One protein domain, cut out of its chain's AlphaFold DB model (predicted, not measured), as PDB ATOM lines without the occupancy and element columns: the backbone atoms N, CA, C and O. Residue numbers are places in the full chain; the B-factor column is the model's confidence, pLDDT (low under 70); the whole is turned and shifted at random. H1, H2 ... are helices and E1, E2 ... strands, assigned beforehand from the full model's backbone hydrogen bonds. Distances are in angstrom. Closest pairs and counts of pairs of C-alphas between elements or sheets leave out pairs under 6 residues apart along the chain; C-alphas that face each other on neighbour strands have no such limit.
ATOM      1  N   THR A 248      63.459 -77.326  21.811       94.88
ATOM      2  CA  THR A 248      62.472 -78.397  21.946       94.88
ATOM      3  C   THR A 248      62.991 -79.369  22.994       94.88
ATOM      4  O   THR A 248      64.039 -79.974  22.811       94.88
ATOM      5  N   LEU A 249      62.276 -79.481  24.109       96.31
ATOM      6  CA  LEU A 249      62.691 -80.238  25.284       96.31
ATOM      7  C   LEU A 249      61.773 -81.443  25.476       96.31
ATOM      8  O   LEU A 249      60.549 -81.319  25.375       96.31
ATOM      9  N   GLY A 250      62.373 -82.599  25.748       94.88
ATOM     10  CA  GLY A 250      61.666 -83.848  26.009       94.88
ATOM     11  C   GLY A 250      61.115 -83.921  27.428       94.88
ATOM     12  O   GLY A 250      61.741 -83.429  28.361       94.88
ATOM     13  N   TYR A 251      59.948 -84.526  27.614       93.69
ATOM     14  CA  TYR A 251      59.319 -84.678  28.926       93.69
ATOM     15  C   TYR A 251      58.561 -86.004  29.040       93.69
ATOM     16  O   TYR A 251      58.320 -86.698  28.054       93.69
ATOM     17  N   GLY A 252      58.195 -86.378  30.265       89.88
ATOM     18  CA  GLY A 252      57.580 -87.674  30.550       89.88
ATOM     19  C   GLY A 252      58.596 -88.820  30.571       89.88
ATOM     20  O   GLY A 252      59.779 -88.609  30.833       89.88
ATOM     21  N   GLN A 253      58.113 -90.042  30.334       89.75
ATOM     22  CA  GLN A 253      58.926 -91.259  30.419       89.75
ATOM     23  C   GLN A 253      59.825 -91.415  29.180       89.75
ATOM     24  O   GLN A 253      59.289 -91.486  28.066       89.75
ATOM     25  N   PRO A 254      61.160 -91.480  29.344       93.50
ATOM     26  CA  PRO A 254      62.066 -91.728  28.233       93.50
ATOM     27  C   PRO A 254      62.070 -93.199  27.796       93.50
ATOM     28  O   PRO A 254      61.651 -94.095  28.528       93.50
ATOM     29  N   GLN A 255      62.600 -93.443  26.602       94.75
ATOM     30  CA  GLN A 255      62.864 -94.765  26.041       94.75
ATOM     31  C   GLN A 255      64.368 -94.947  25.850       94.75
ATOM     32  O   GLN A 255      65.047 -94.030  25.391       94.75
ATOM     33  N   VAL A 256      64.877 -96.132  26.185       96.19
ATOM     34  CA  VAL A 256      66.268 -96.516  25.918       96.19
ATOM     35  C   VAL A 256      66.327 -97.208  24.560       96.19
ATOM     36  O   VAL A 256      65.523 -98.101  24.294       96.19
ATOM     37  N   LEU A 257      67.262 -96.787  23.714       96.50
ATOM     38  CA  LEU A 257      67.571 -97.388  22.419       96.50
ATOM     39  C   LEU A 257      69.012 -97.900  22.438       96.50
ATOM     40  O   LEU A 257      69.885 -97.248  23.008       96.50
ATOM     41  N   ASP A 258      69.274 -99.021  21.774       94.94
ATOM     42  CA  ASP A 258      70.596 -99.636  21.688       94.94
ATOM     43  C   ASP A 258      71.027 -99.907  20.238       94.94
ATOM     44  O   ASP A 258      70.221 -99.987  19.303       94.94
ATOM     45  N   GLY A 259      72.344 -99.979  20.042       92.81
ATOM     46  CA  GLY A 259      73.002-100.338  18.792       92.81
ATOM     47  C   GLY A 259      72.422 -99.623  17.572       92.81
ATOM     48  O   GLY A 259      72.449 -98.397  17.457       92.81
ATOM     49  N   GLN A 260      71.878-100.408  16.643       91.75
ATOM     50  CA  GLN A 260      71.366 -99.895  15.375       91.75
ATOM     51  C   GLN A 260      70.140 -98.984  15.542       91.75
ATOM     52  O   GLN A 260      69.978 -98.061  14.747       91.75
ATOM     53  N   ALA A 261      69.295 -99.201  16.556       95.00
ATOM     54  CA  ALA A 261      68.138 -98.341  16.801       95.00
ATOM     55  C   ALA A 261      68.570 -96.939  17.258       95.00
ATOM     56  O   ALA A 261      68.020 -95.946  16.782       95.00
ATOM     57  N   ALA A 262      69.590 -96.853  18.121       95.81
ATOM     58  CA  ALA A 262      70.166 -95.579  18.547       95.81
ATOM     59  C   ALA A 262      70.820 -94.835  17.369       95.81
ATOM     60  O   ALA A 262      70.529 -93.660  17.146       95.81
ATOM     61  N   ALA A 263      71.635 -95.530  16.568       93.75
ATOM     62  CA  ALA A 263      72.270 -94.952  15.384       93.75
ATOM     63  C   ALA A 263      71.244 -94.460  14.344       93.75
ATOM     64  O   ALA A 263      71.371 -93.352  13.827       93.75
ATOM     65  N   ALA A 264      70.195 -95.246  14.071       92.81
ATOM     66  CA  ALA A 264      69.138 -94.867  13.135       92.81
ATOM     67  C   ALA A 264      68.372 -93.622  13.605       92.81
ATOM     68  O   ALA A 264      68.210 -92.685  12.828       92.81
ATOM     69  N   ALA A 265      67.968 -93.577  14.880       94.25
ATOM     70  CA  ALA A 265      67.283 -92.418  15.451       94.25
ATOM     71  C   ALA A 265      68.174 -91.161  15.445       94.25
ATOM     72  O   ALA A 265      67.690 -90.047  15.234       94.25
ATOM     73  N   ALA A 266      69.488 -91.328  15.629       93.12
ATOM     74  CA  ALA A 266      70.443 -90.235  15.530       93.12
ATOM     75  C   ALA A 266      70.656 -89.746  14.086       93.12
ATOM     76  O   ALA A 266      71.030 -88.595  13.893       93.12
ATOM     77  N   ALA A 267      70.410 -90.554  13.059       89.88
ATOM     78  CA  ALA A 267      70.551 -90.132  11.662       89.88
ATOM     79  C   ALA A 267      69.291 -89.436  11.100       89.88
ATOM     80  O   ALA A 267      69.299 -88.933   9.975       89.88
ATOM     81  N   GLU A 268      68.188 -89.383  11.853       87.94
ATOM     82  CA  GLU A 268      66.936 -88.797  11.370       87.94
ATOM     83  C   GLU A 268      67.038 -87.286  11.101       87.94
ATOM     84  O   GLU A 268      67.541 -86.510  11.913       87.94
ATOM     85  N   SER A 269      66.440 -86.840   9.987       77.56
ATOM     86  CA  SER A 269      66.359 -85.411   9.625       77.56
ATOM     87  C   SER A 269      65.646 -84.542  10.672       77.56
ATOM     88  O   SER A 269      65.892 -83.339  10.755       77.56
ATOM     89  N   LYS A 270      64.755 -85.143  11.470       84.00
ATOM     90  CA  LYS A 270      64.104 -84.532  12.633       84.00
ATOM     91  C   LYS A 270      64.419 -85.353  13.875       84.00
ATOM     92  O   LYS A 270      63.547 -86.043  14.398       84.00
ATOM     93  N   ARG A 271      65.670 -85.268  14.325       91.19
ATOM     94  CA  ARG A 271      66.154 -86.007  15.490       91.19
ATOM     95  C   ARG A 271      65.285 -85.724  16.728       91.19
ATOM     96  O   ARG A 271      65.000 -84.556  17.009       91.19
ATOM     97  N   PRO A 272      64.856 -86.754  17.478       94.62
ATOM     98  CA  PRO A 272      64.148 -86.539  18.733       94.62
ATOM     99  C   PRO A 272      65.053 -85.871  19.774       94.62
ATOM    100  O   PRO A 272      66.283 -85.972  19.727       94.62
ATOM    101  N   PHE A 273      64.449 -85.213  20.761       97.25
ATOM    102  CA  PHE A 273      65.170 -84.818  21.963       97.25
ATOM    103  C   PHE A 273      65.672 -86.067  22.696       97.25
ATOM    104  O   PHE A 273      64.882 -86.944  23.069       97.25
ATOM    105  N   GLY A 274      66.981 -86.132  22.921       97.00
ATOM    106  CA  GLY A 274      67.609 -87.269  23.569       97.00
ATOM    107  C   GLY A 274      69.023 -87.009  24.071       97.00
ATOM    108  O   GLY A 274      69.621 -85.957  23.824       97.00
ATOM    109  N   LEU A 275      69.523 -88.004  24.796       98.31
ATOM    110  CA  LEU A 275      70.915 -88.167  25.190       98.31
ATOM    111  C   LEU A 275      71.496 -89.349  24.413       98.31
ATOM    112  O   LEU A 275      70.869 -90.400  24.346       98.31
ATOM    113  N   TRP A 276      72.683 -89.184  23.849       98.00
ATOM    114  CA  TRP A 276      73.278 -90.095  22.878       98.00
ATOM    115  C   TRP A 276      74.666 -90.487  23.358       98.00
ATOM    116  O   TRP A 276      75.526 -89.620  23.522       98.00
ATOM    117  N   ARG A 277      74.903 -91.775  23.596       98.06
ATOM    118  CA  ARG A 277      76.244 -92.263  23.897       98.06
ATOM    119  C   ARG A 277      77.030 -92.316  22.599       98.06
ATOM    120  O   ARG A 277      76.672 -93.038  21.675       98.06
ATOM    121  N   ALA A 278      78.075 -91.507  22.534       97.31
ATOM    122  CA  ALA A 278      78.879 -91.296  21.345       97.31
ATOM    123  C   ALA A 278      80.366 -91.427  21.669       97.31
ATOM    124  O   ALA A 278      80.808 -91.170  22.793       97.31
ATOM    125  N   THR A 279      81.150 -91.776  20.657       97.31
ATOM    126  CA  THR A 279      82.609 -91.742  20.698       97.31
ATOM    127  C   THR A 279      83.092 -90.464  20.024       97.31
ATOM    128  O   THR A 279      83.105 -90.351  18.800       97.31
ATOM    129  N   LEU A 280      83.516 -89.493  20.831       96.69
ATOM    130  CA  LEU A 280      84.178 -88.292  20.335       96.69
ATOM    131  C   LEU A 280      85.586 -88.670  19.851       96.69
ATOM    132  O   LEU A 280      86.320 -89.314  20.608       96.69
ATOM    133  N   PRO A 281      85.999 -88.287  18.631       95.44
ATOM    134  CA  PRO A 281      87.356 -88.542  18.164       95.44
ATOM    135  C   PRO A 281      88.380 -87.706  18.946       95.44
ATOM    136  O   PRO A 281      88.042 -86.702  19.572       95.44
ATOM    137  N   ALA A 282      89.652 -88.110  18.878       94.44
ATOM    138  CA  ALA A 282      90.763 -87.276  19.332       94.44
ATOM    139  C   ALA A 282      90.780 -85.960  18.531       94.44
ATOM    140  O   ALA A 282      90.696 -85.992  17.297       94.44
ATOM    141  N   ALA A 283      90.875 -84.816  19.209       90.75
ATOM    142  CA  ALA A 283      90.766 -83.517  18.549       90.75
ATOM    143  C   ALA A 283      91.899 -83.249  17.554       90.75
ATOM    144  O   ALA A 283      91.639 -82.648  16.518       90.75
ATOM    145  N   GLU A 284      93.108 -83.764  17.793       88.25
ATOM    146  CA  GLU A 284      94.254 -83.643  16.874       88.25
ATOM    147  C   GLU A 284      94.019 -84.321  15.517       88.25
ATOM    148  O   GLU A 284      94.665 -83.992  14.525       88.25
ATOM    149  N   LYS A 285      93.069 -85.263  15.444       80.75
ATOM    150  CA  LYS A 285      92.652 -85.903  14.185       80.75
ATOM    151  C   LYS A 285      91.591 -85.096  13.433       80.75
ATOM    152  O   LYS A 285      91.144 -85.527  12.373       80.75
ATOM    153  N   SER A 286      91.160 -83.970  13.995       80.31
ATOM    154  CA  SER A 286      90.119 -83.096  13.461       80.31
ATOM    155  C   SER A 286      90.722 -81.740  13.090       80.31
ATOM    156  O   SER A 286      91.654 -81.267  13.733       80.31
ATOM    157  N   ASN A 287      90.177 -81.076  12.071       83.00
ATOM    158  CA  ASN A 287      90.629 -79.745  11.661       83.00
ATOM    159  C   ASN A 287      89.991 -78.650  12.543       83.00
ATOM    160  O   ASN A 287      89.128 -77.892  12.090       83.00
ATOM    161  N   LEU A 288      90.344 -78.642  13.831       89.06
ATOM    162  CA  LEU A 288      89.833 -77.701  14.830       89.06
ATOM    163  C   LEU A 288      90.860 -76.586  15.111       89.06
ATOM    164  O   LEU A 288      92.058 -76.860  15.152       89.06
ATOM    165  N   PRO A 289      90.421 -75.332  15.326       87.75
ATOM    166  CA  PRO A 289      91.320 -74.222  15.629       87.75
ATOM    167  C   PRO A 289      91.937 -74.376  17.025       87.75
ATOM    168  O   PRO A 289      91.216 -74.590  17.995       87.75
ATOM    169  N   ALA A 290      93.261 -74.210  17.121       86.56
ATOM    170  CA  ALA A 290      94.002 -74.308  18.384       86.56
ATOM    171  C   ALA A 290      93.646 -73.188  19.381       86.56
ATOM    172  O   ALA A 290      93.544 -73.431  20.579       86.56
ATOM    173  N   MET A 291      93.368 -71.982  18.872       90.25
ATOM    174  CA  MET A 291      93.024 -70.785  19.656       90.25
ATOM    175  C   MET A 291      91.548 -70.745  20.100       90.25
ATOM    176  O   MET A 291      90.954 -69.682  20.270       90.25
ATOM    177  N   LEU A 292      90.908 -71.905  20.231       92.62
ATOM    178  CA  LEU A 292      89.540 -72.025  20.715       92.62
ATOM    179  C   LEU A 292      89.436 -73.288  21.576       92.62
ATOM    180  O   LEU A 292      90.067 -74.294  21.248       92.62
ATOM    181  N   PRO A 293      88.595 -73.307  22.629       93.31
ATOM    182  CA  PRO A 293      88.357 -74.536  23.372       93.31
ATOM    183  C   PRO A 293      87.880 -75.679  22.465       93.31
ATOM    184  O   PRO A 293      87.442 -75.458  21.335       93.31
ATOM    185  N   LEU A 294      87.884 -76.919  22.946       95.00
ATOM    186  CA  LEU A 294      87.279 -78.020  22.190       95.00
ATOM    187  C   LEU A 294      85.740 -77.900  22.161       95.00
ATOM    188  O   LEU A 294      85.144 -77.359  23.094       95.00
ATOM    189  N   PRO A 295      85.072 -78.382  21.095       94.75
ATOM    190  CA  PRO A 295      83.630 -78.197  20.905       94.75
ATOM    191  C   PRO A 295      82.758 -78.943  21.921       94.75
ATOM    192  O   PRO A 295      81.614 -78.541  22.143       94.75
ATOM    193  N   HIS A 296      83.292 -79.979  22.573       96.44
ATOM    194  CA  HIS A 296      82.622 -80.682  23.662       96.44
ATOM    195  C   HIS A 296      83.534 -80.780  24.905       96.44
ATOM    196  O   HIS A 296      84.701 -81.149  24.753       96.44
ATOM    197  N   PRO A 297      83.037 -80.523  26.136       95.06
ATOM    198  CA  PRO A 297      83.856 -80.507  27.360       95.06
ATOM    199  C   PRO A 297      84.597 -81.810  27.700       95.06
ATOM    200  O   PRO A 297      85.597 -81.782  28.416       95.06
ATOM    201  N   GLN A 298      84.092 -82.954  27.230       95.19
ATOM    202  CA  GLN A 298      84.714 -84.269  27.438       95.19
ATOM    203  C   GLN A 298      85.650 -84.690  26.293       95.19
ATOM    204  O   GLN A 298      86.331 -85.703  26.421       95.19
ATOM    205  N   MET A 299      85.696 -83.941  25.185       95.25
ATOM    206  CA  MET A 299      86.610 -84.236  24.079       95.25
ATOM    207  C   MET A 299      88.061 -84.062  24.545       95.25
ATOM    208  O   MET A 299      88.369 -83.135  25.298       95.25
ATOM    209  N   ARG A 300      88.954 -84.954  24.106       94.06
ATOM    210  CA  ARG A 300      90.382 -84.911  24.445       94.06
ATOM    211  C   ARG A 300      91.237 -84.672  23.198       94.06
ATOM    212  O   ARG A 300      90.829 -85.094  22.113       94.06
ATOM    213  N   PRO A 301      92.394 -84.000  23.324       91.12
ATOM    214  CA  PRO A 301      93.282 -83.752  22.189       91.12
ATOM    215  C   PRO A 301      93.819 -85.035  21.548       91.12
ATOM    216  O   PRO A 301      93.733 -85.206  20.335       91.12
ATOM    217  N   ASP A 302      94.279 -85.959  22.383       94.56
ATOM    218  CA  ASP A 302      95.170 -87.068  22.044       94.56
ATOM    219  C   ASP A 302      94.456 -88.424  21.916       94.56
ATOM    220  O   ASP A 302      94.944 -89.333  21.238       94.56
ATOM    221  N   GLN A 303      93.272 -88.571  22.517       95.06
ATOM    222  CA  GLN A 303      92.545 -89.840  22.538       95.06
ATOM    223  C   GLN A 303      91.032 -89.705  22.289       95.06
ATOM    224  O   GLN A 303      90.405 -88.741  22.738       95.06
ATOM    225  N   PRO A 304      90.401 -90.692  21.619       96.12
ATOM    226  CA  PRO A 304      88.947 -90.782  21.567       96.12
ATOM    227  C   PRO A 304      88.348 -90.922  22.967       96.12
ATOM    228  O   PRO A 304      88.930 -91.570  23.838       96.12
ATOM    229  N   THR A 305      87.179 -90.327  23.191       96.38
ATOM    230  CA  THR A 305      86.506 -90.351  24.496       96.38
ATOM    231  C   THR A 305      85.029 -90.663  24.327       96.38
ATOM    232  O   THR A 305      84.356 -90.071  23.485       96.38
ATOM    233  N   GLN A 306      84.518 -91.589  25.137       96.69
ATOM    234  CA  GLN A 306      83.092 -91.886  25.171       96.69
ATOM    235  C   GLN A 306      82.367 -90.844  26.036       96.69
ATOM    236  O   GLN A 306      82.820 -90.529  27.138       96.69
ATOM    237  N   ALA A 307      81.266 -90.297  25.527       97.06
ATOM    238  CA  ALA A 307      80.515 -89.215  26.156       97.06
ATOM    239  C   ALA A 307      79.009 -89.372  25.913       97.06
ATOM    240  O   ALA A 307      78.594 -89.906  24.884       97.06
ATOM    241  N   TRP A 308      78.195 -88.868  26.843       97.94
ATOM    242  CA  TRP A 308      76.755 -88.707  26.641       97.94
ATOM    243  C   TRP A 308      76.478 -87.298  26.118       97.94
ATOM    244  O   TRP A 308      76.599 -86.318  26.850       97.94
ATOM    245  N   LEU A 309      76.114 -87.213  24.842       98.06
ATOM    246  CA  LEU A 309      75.834 -85.978  24.119       98.06
ATOM    247  C   LEU A 309      74.344 -85.664  24.153       98.06
ATOM    248  O   LEU A 309      73.518 -86.564  24.046       98.06
ATOM    249  N   THR A 310      73.971 -84.395  24.243       98.12
ATOM    250  CA  THR A 310      72.583 -83.982  23.999       98.12
ATOM    251  C   THR A 310      72.286 -83.915  22.498       98.12
ATOM    252  O   THR A 310      73.199 -83.877  21.673       98.12
ATOM    253  N   THR A 311      71.012 -83.856  22.101       97.12
ATOM    254  CA  THR A 311      70.659 -83.555  20.697       97.12
ATOM    255  C   THR A 311      71.278 -82.230  20.221       97.12
ATOM    256  O   THR A 311      71.761 -82.164  19.094       97.12
ATOM    257  N   GLU A 312      71.360 -81.218  21.093       97.25
ATOM    258  CA  GLU A 312      72.025 -79.939  20.791       97.25
ATOM    259  C   GLU A 312      73.540 -80.101  20.580       97.25
ATOM    260  O   GLU A 312      74.124 -79.392  19.761       97.25
ATOM    261  N   ASP A 313      74.183 -81.050  21.267       97.81
ATOM    262  CA  ASP A 313      75.590 -81.382  21.030       97.81
ATOM    263  C   ASP A 313      75.809 -82.029  19.671       97.81
ATOM    264  O   ASP A 313      76.726 -81.632  18.958       97.81
ATOM    265  N   LEU A 314      74.969 -82.999  19.298       96.31
ATOM    266  CA  LEU A 314      75.045 -83.623  17.978       96.31
ATOM    267  C   LEU A 314      74.856 -82.585  16.870       96.31
ATOM    268  O   LEU A 314      75.649 -82.529  15.932       96.31
ATOM    269  N   ASP A 315      73.839 -81.732  16.999       94.88
ATOM    270  CA  ASP A 315      73.556 -80.692  16.010       94.88
ATOM    271  C   ASP A 315      74.661 -79.638  15.939       94.88
ATOM    272  O   ASP A 315      74.977 -79.158  14.848       94.88
ATOM    273  N   GLY A 316      75.258 -79.285  17.080       95.06
ATOM    274  CA  GLY A 316      76.383 -78.362  17.163       95.06
ATOM    275  C   GLY A 316      77.674 -78.939  16.581       95.06
ATOM    276  O   GLY A 316      78.335 -78.273  15.785       95.06
ATOM    277  N   LEU A 317      78.018 -80.185  16.919       96.56
ATOM    278  CA  LEU A 317      79.199 -80.886  16.399       96.56
ATOM    279  C   LEU A 317      79.111 -81.118  14.889       96.56
ATOM    280  O   LEU A 317      80.127 -80.997  14.204       96.56
ATOM    281  N   ALA A 318      77.910 -81.375  14.369       93.62
ATOM    282  CA  ALA A 318      77.667 -81.554  12.942       93.62
ATOM    283  C   ALA A 318      77.817 -80.261  12.125       93.62
ATOM    284  O   ALA A 318      77.955 -80.332  10.904       93.62
ATOM    285  N   LYS A 319      77.791 -79.073  12.751       90.75
ATOM    286  CA  LYS A 319      78.090 -77.820  12.039       90.75
ATOM    287  C   LYS A 319      79.551 -77.772  11.612       90.75
ATOM    288  O   LYS A 319      80.423 -78.344  12.260       90.75
ATOM    289  N   ASP A 320      79.819 -77.004  10.564       87.31
ATOM    290  CA  ASP A 320      81.178 -76.730  10.112       87.31
ATOM    291  C   ASP A 320      82.002 -76.022  11.197       87.31
ATOM    292  O   ASP A 320      81.480 -75.216  11.976       87.31
ATOM    293  N   THR A 321      83.320 -76.244  11.191       85.69
ATOM    294  CA  THR A 321      84.267 -75.582  12.105       85.69
ATOM    295  C   THR A 321      84.111 -74.059  12.092       85.69
ATOM    296  O   THR A 321      84.101 -73.422  13.142       85.69
ATOM    297  N   ARG A 322      83.894 -73.466  10.911       78.06
ATOM    298  CA  ARG A 322      83.652 -72.023  10.718       78.06
ATOM    299  C   ARG A 322      82.451 -71.486  11.523       78.06
ATOM    300  O   ARG A 322      82.425 -70.313  11.887       78.06
ATOM    301  N   ASP A 323      81.463 -72.334  11.792       82.88
ATOM    302  CA  ASP A 323      80.230 -72.013  12.509       82.88
ATOM    303  C   ASP A 323      80.327 -72.413  13.991       82.88
ATOM    304  O   ASP A 323      79.333 -72.394  14.714       82.88
ATOM    305  N   GLY A 324      81.536 -72.748  14.455       87.62
ATOM    306  CA  GLY A 324      81.821 -73.185  15.819       87.62
ATOM    307  C   GLY A 324      81.624 -74.684  16.051       87.62
ATOM    308  O   GLY A 324      81.777 -75.123  17.191       87.62
ATOM    309  N   GLY A 325      81.289 -75.462  15.018       93.06
ATOM    310  CA  GLY A 325      81.124 -76.914  15.103       93.06
ATOM    311  C   GLY A 325      82.428 -77.696  14.921       93.06
ATOM    312  O   GLY A 325      83.514 -77.179  15.195       93.06
ATOM    313  N   ALA A 326      82.308 -78.952  14.491       91.94
ATOM    314  CA  ALA A 326      83.430 -79.867  14.258       91.94
ATOM    315  C   ALA A 326      83.338 -80.650  12.933       91.94
ATOM    316  O   ALA A 326      84.235 -81.435  12.634       91.94
ATOM    317  N   GLY A 327      82.263 -80.474  12.156       90.88
ATOM    318  CA  GLY A 327      81.980 -81.256  10.951       90.88
ATOM    319  C   GLY A 327      81.754 -82.748  11.227       90.88
ATOM    320  O   GLY A 327      81.977 -83.569  10.342       90.88
ATOM    321  N   LEU A 328      81.367 -83.112  12.456       92.50
ATOM    322  CA  LEU A 328      81.189 -84.502  12.876       92.50
ATOM    323  C   LEU A 328      79.719 -84.906  12.753       92.50
ATOM    324  O   LEU A 328      78.880 -84.507  13.561       92.50
ATOM    325  N   SER A 329      79.417 -85.709  11.737       90.50
ATOM    326  CA  SER A 329      78.105 -86.339  11.550       90.50
ATOM    327  C   SER A 329      77.799 -87.374  12.639       90.50
ATOM    328  O   SER A 329      78.700 -87.889  13.308       90.50
ATOM    329  N   ALA A 330      76.519 -87.718  12.803       89.31
ATOM    330  CA  ALA A 330      76.088 -88.739  13.759       89.31
ATOM    331  C   ALA A 330      76.732 -90.108  13.466       89.31
ATOM    332  O   ALA A 330      77.102 -90.834  14.387       89.31
ATOM    333  N   GLU A 331      76.937 -90.428  12.187       87.31
ATOM    334  CA  GLU A 331      77.587 -91.653  11.728       87.31
ATOM    335  C   GLU A 331      79.061 -91.716  12.153       87.31
ATOM    336  O   GLU A 331      79.553 -92.769  12.556       87.31
ATOM    337  N   GLN A 332      79.770 -90.582  12.119       90.50
ATOM    338  CA  GLN A 332      81.177 -90.489  12.533       90.50
ATOM    339  C   GLN A 332      81.369 -90.583  14.050       90.50
ATOM    340  O   GLN A 332      82.481 -90.838  14.510       90.50
ATOM    341  N   LEU A 333      80.302 -90.382  14.823       94.44
ATOM    342  CA  LEU A 333      80.322 -90.394  16.283       94.44
ATOM    343  C   LEU A 333      80.056 -91.780  16.886       94.44
ATOM    344  O   LEU A 333      80.023 -91.898  18.109       94.44
ATOM    345  N   ALA A 334      79.889 -92.822  16.059       93.88
ATOM    346  CA  ALA A 334      79.716 -94.214  16.490       93.88
ATOM    347  C   ALA A 334      78.698 -94.364  17.639       93.88
ATOM    348  O   ALA A 334      79.015 -94.904  18.701       93.88
ATOM    349  N   ILE A 335      77.492 -93.826  17.431       97.00
ATOM    350  CA  ILE A 335      76.420 -93.832  18.431       97.00
ATOM    351  C   ILE A 335      75.916 -95.260  18.636       97.00
ATOM    352  O   ILE A 335      75.507 -95.917  17.679       97.00
ATOM    353  N   ASP A 336      75.932 -95.728  19.882       95.75
ATOM    354  CA  ASP A 336      75.639 -97.123  20.227       95.75
ATOM    355  C   ASP A 336      74.579 -97.296  21.329       95.75
ATOM    356  O   ASP A 336      74.083 -98.403  21.535       95.75
ATOM    357  N   GLU A 337      74.188 -96.220  22.008       97.44
ATOM    358  CA  GLU A 337      73.103 -96.198  22.992       97.44
ATOM    359  C   GLU A 337      72.458 -94.805  23.016       97.44
ATOM    360  O   GLU A 337      73.130 -93.794  22.795       97.44
ATOM    361  N   ALA A 338      71.156 -94.722  23.284       97.75
ATOM    362  CA  ALA A 338      70.460 -93.450  23.432       97.75
ATOM    363  C   ALA A 338      69.323 -93.514  24.457       97.75
ATOM    364  O   ALA A 338      68.694 -94.550  24.656       97.75
ATOM    365  N   ILE A 339      69.018 -92.368  25.061       97.25
ATOM    366  CA  ILE A 339      67.796 -92.115  25.822       97.25
ATOM    367  C   ILE A 339      67.004 -91.054  25.070       97.25
ATOM    368  O   ILE A 339      67.464 -89.921  24.950       97.25
ATOM    369  N   VAL A 340      65.815 -91.394  24.578       96.81
ATOM    370  CA  VAL A 340      64.970 -90.493  23.780       96.81
ATOM    371  C   VAL A 340      63.624 -90.254  24.452       96.81
ATOM    372  O   VAL A 340      63.048 -91.160  25.054       96.81
ATOM    373  N   TRP A 341      63.092 -89.039  24.341       95.06
ATOM    374  CA  TRP A 341      61.774 -88.700  24.881       95.06
ATOM    375  C   TRP A 341      60.723 -88.679  23.769       95.06
ATOM    376  O   TRP A 341      60.798 -87.830  22.878       95.06
ATOM    377  N   PRO A 342      59.694 -89.548  23.827       89.62
ATOM    378  CA  PRO A 342      58.619 -89.546  22.833       89.62
ATOM    379  C   PRO A 342      57.790 -88.259  22.846       89.62
ATOM    380  O   PRO A 342      57.261 -87.841  21.818       89.62
ATOM    381  N   GLN A 343      57.651 -87.637  24.020       91.75
ATOM    382  CA  GLN A 343      56.956 -86.365  24.179       91.75
ATOM    383  C   GLN A 343      57.987 -85.250  24.261       91.75
ATOM    384  O   GLN A 343      58.897 -85.301  25.083       91.75
ATOM    385  N   GLN A 344      57.839 -84.236  23.416       94.25
ATOM    386  CA  GLN A 344      58.749 -83.102  23.363       94.25
ATOM    387  C   GLN A 344      58.026 -81.849  22.870       94.25
ATOM    388  O   GLN A 344      57.033 -81.930  22.147       94.25
ATOM    389  N   GLY A 345      58.509 -80.677  23.267       92.94
ATOM    390  CA  GLY A 345      57.951 -79.403  22.822       92.94
ATOM    391  C   GLY A 345      58.712 -78.205  23.376       92.94
ATOM    392  O   GLY A 345      59.662 -78.351  24.140       92.94
ATOM    393  N   ARG A 346      58.277 -76.993  23.026       94.12
ATOM    394  CA  ARG A 346      58.874 -75.743  23.529       94.12
ATOM    395  C   ARG A 346      58.346 -75.408  24.928       94.12
ATOM    396  O   ARG A 346      57.653 -74.414  25.145       94.12
TER     397      ARG A 346
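AT A GLANCE: This is residues 248 to 346 of the 1064 residues of an uncharacterized protein of Mycobacterium sp. (strain MCS) (UniProt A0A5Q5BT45). An antiparallel sheet of four strands, in the order E2 - E5 - E3 - E4, has H1 and H2 over one face, making two layers. Beyond one end of its strands lies a small antiparallel sheet, E1 - E6, and beyond the other end the long loop of residues 281 to 304 reaches away. The printed part has 99 residues, with two named helices and six named strands in the order E1 E2 H1 E3 E4 H2 E5 E6. The class is mixed, helices and strands, with under half of the residues, 43, in named elements; the whole is compact, with a radius of gyration of the C-alphas of 13.6 A and spans of 40 by 27 by 20 A.

HOW THE PARTS SIT: In the large sheet, edge strand E2, residues 255 to 258, pairs with E5, residues 337 to 340: N 257 and O 338 are 2.8 A apart, within hydrogen-bond range. E5 pairs with E3, residues 274 to 280, with N 275 and O 339 at 2.8 A. E3 forms a hairpin with edge strand E4, residues 305 to 310, with N 276 and O 309 at 2.8 A. H1, residues 259 to 267, is on the sheet at a height over the sheet of 7.5 A, slantwise to the strands; its closest C-alphas to E5 are those of Ala 262 and Ala 338, 5.3 A apart. H2, residues 311 to 317, is on the same face at a height of 6.0 A, over E4; its closest C-alphas to E3 are those of Thr 311 and Gly 274, 5.6 A apart. E2, H1, E3 and E4, H2, E5 are split strand-helix-strand units, two strands running the same way with another between them, each with a right-handed crossover. E5 runs on into E6, residues 343 to 345, at 66 degrees; E6 pairs with E1, residues 249 to 251, with N 249 and O 345 at 2.8 A. In H1 and H2 every O i to N i+4 pair is within hydrogen-bond range.

IN THESE COORDINATES: E1 begins at C-alpha 249 (62.691, -80.238, 25.284). E3 is 16.9 A long, E4 15.3 A and H1 12.7 A. E6 ends at C-alpha 345 (57.951, -79.403, 22.822).

THE WHOLE: The C-alphas farthest apart, those of Gln 253 and Met 291, are 41.2 A apart. The links E3 to E4 and H2 to E5 are long; the printed part has no cut, and no printed residue is under 70 in pLDDT.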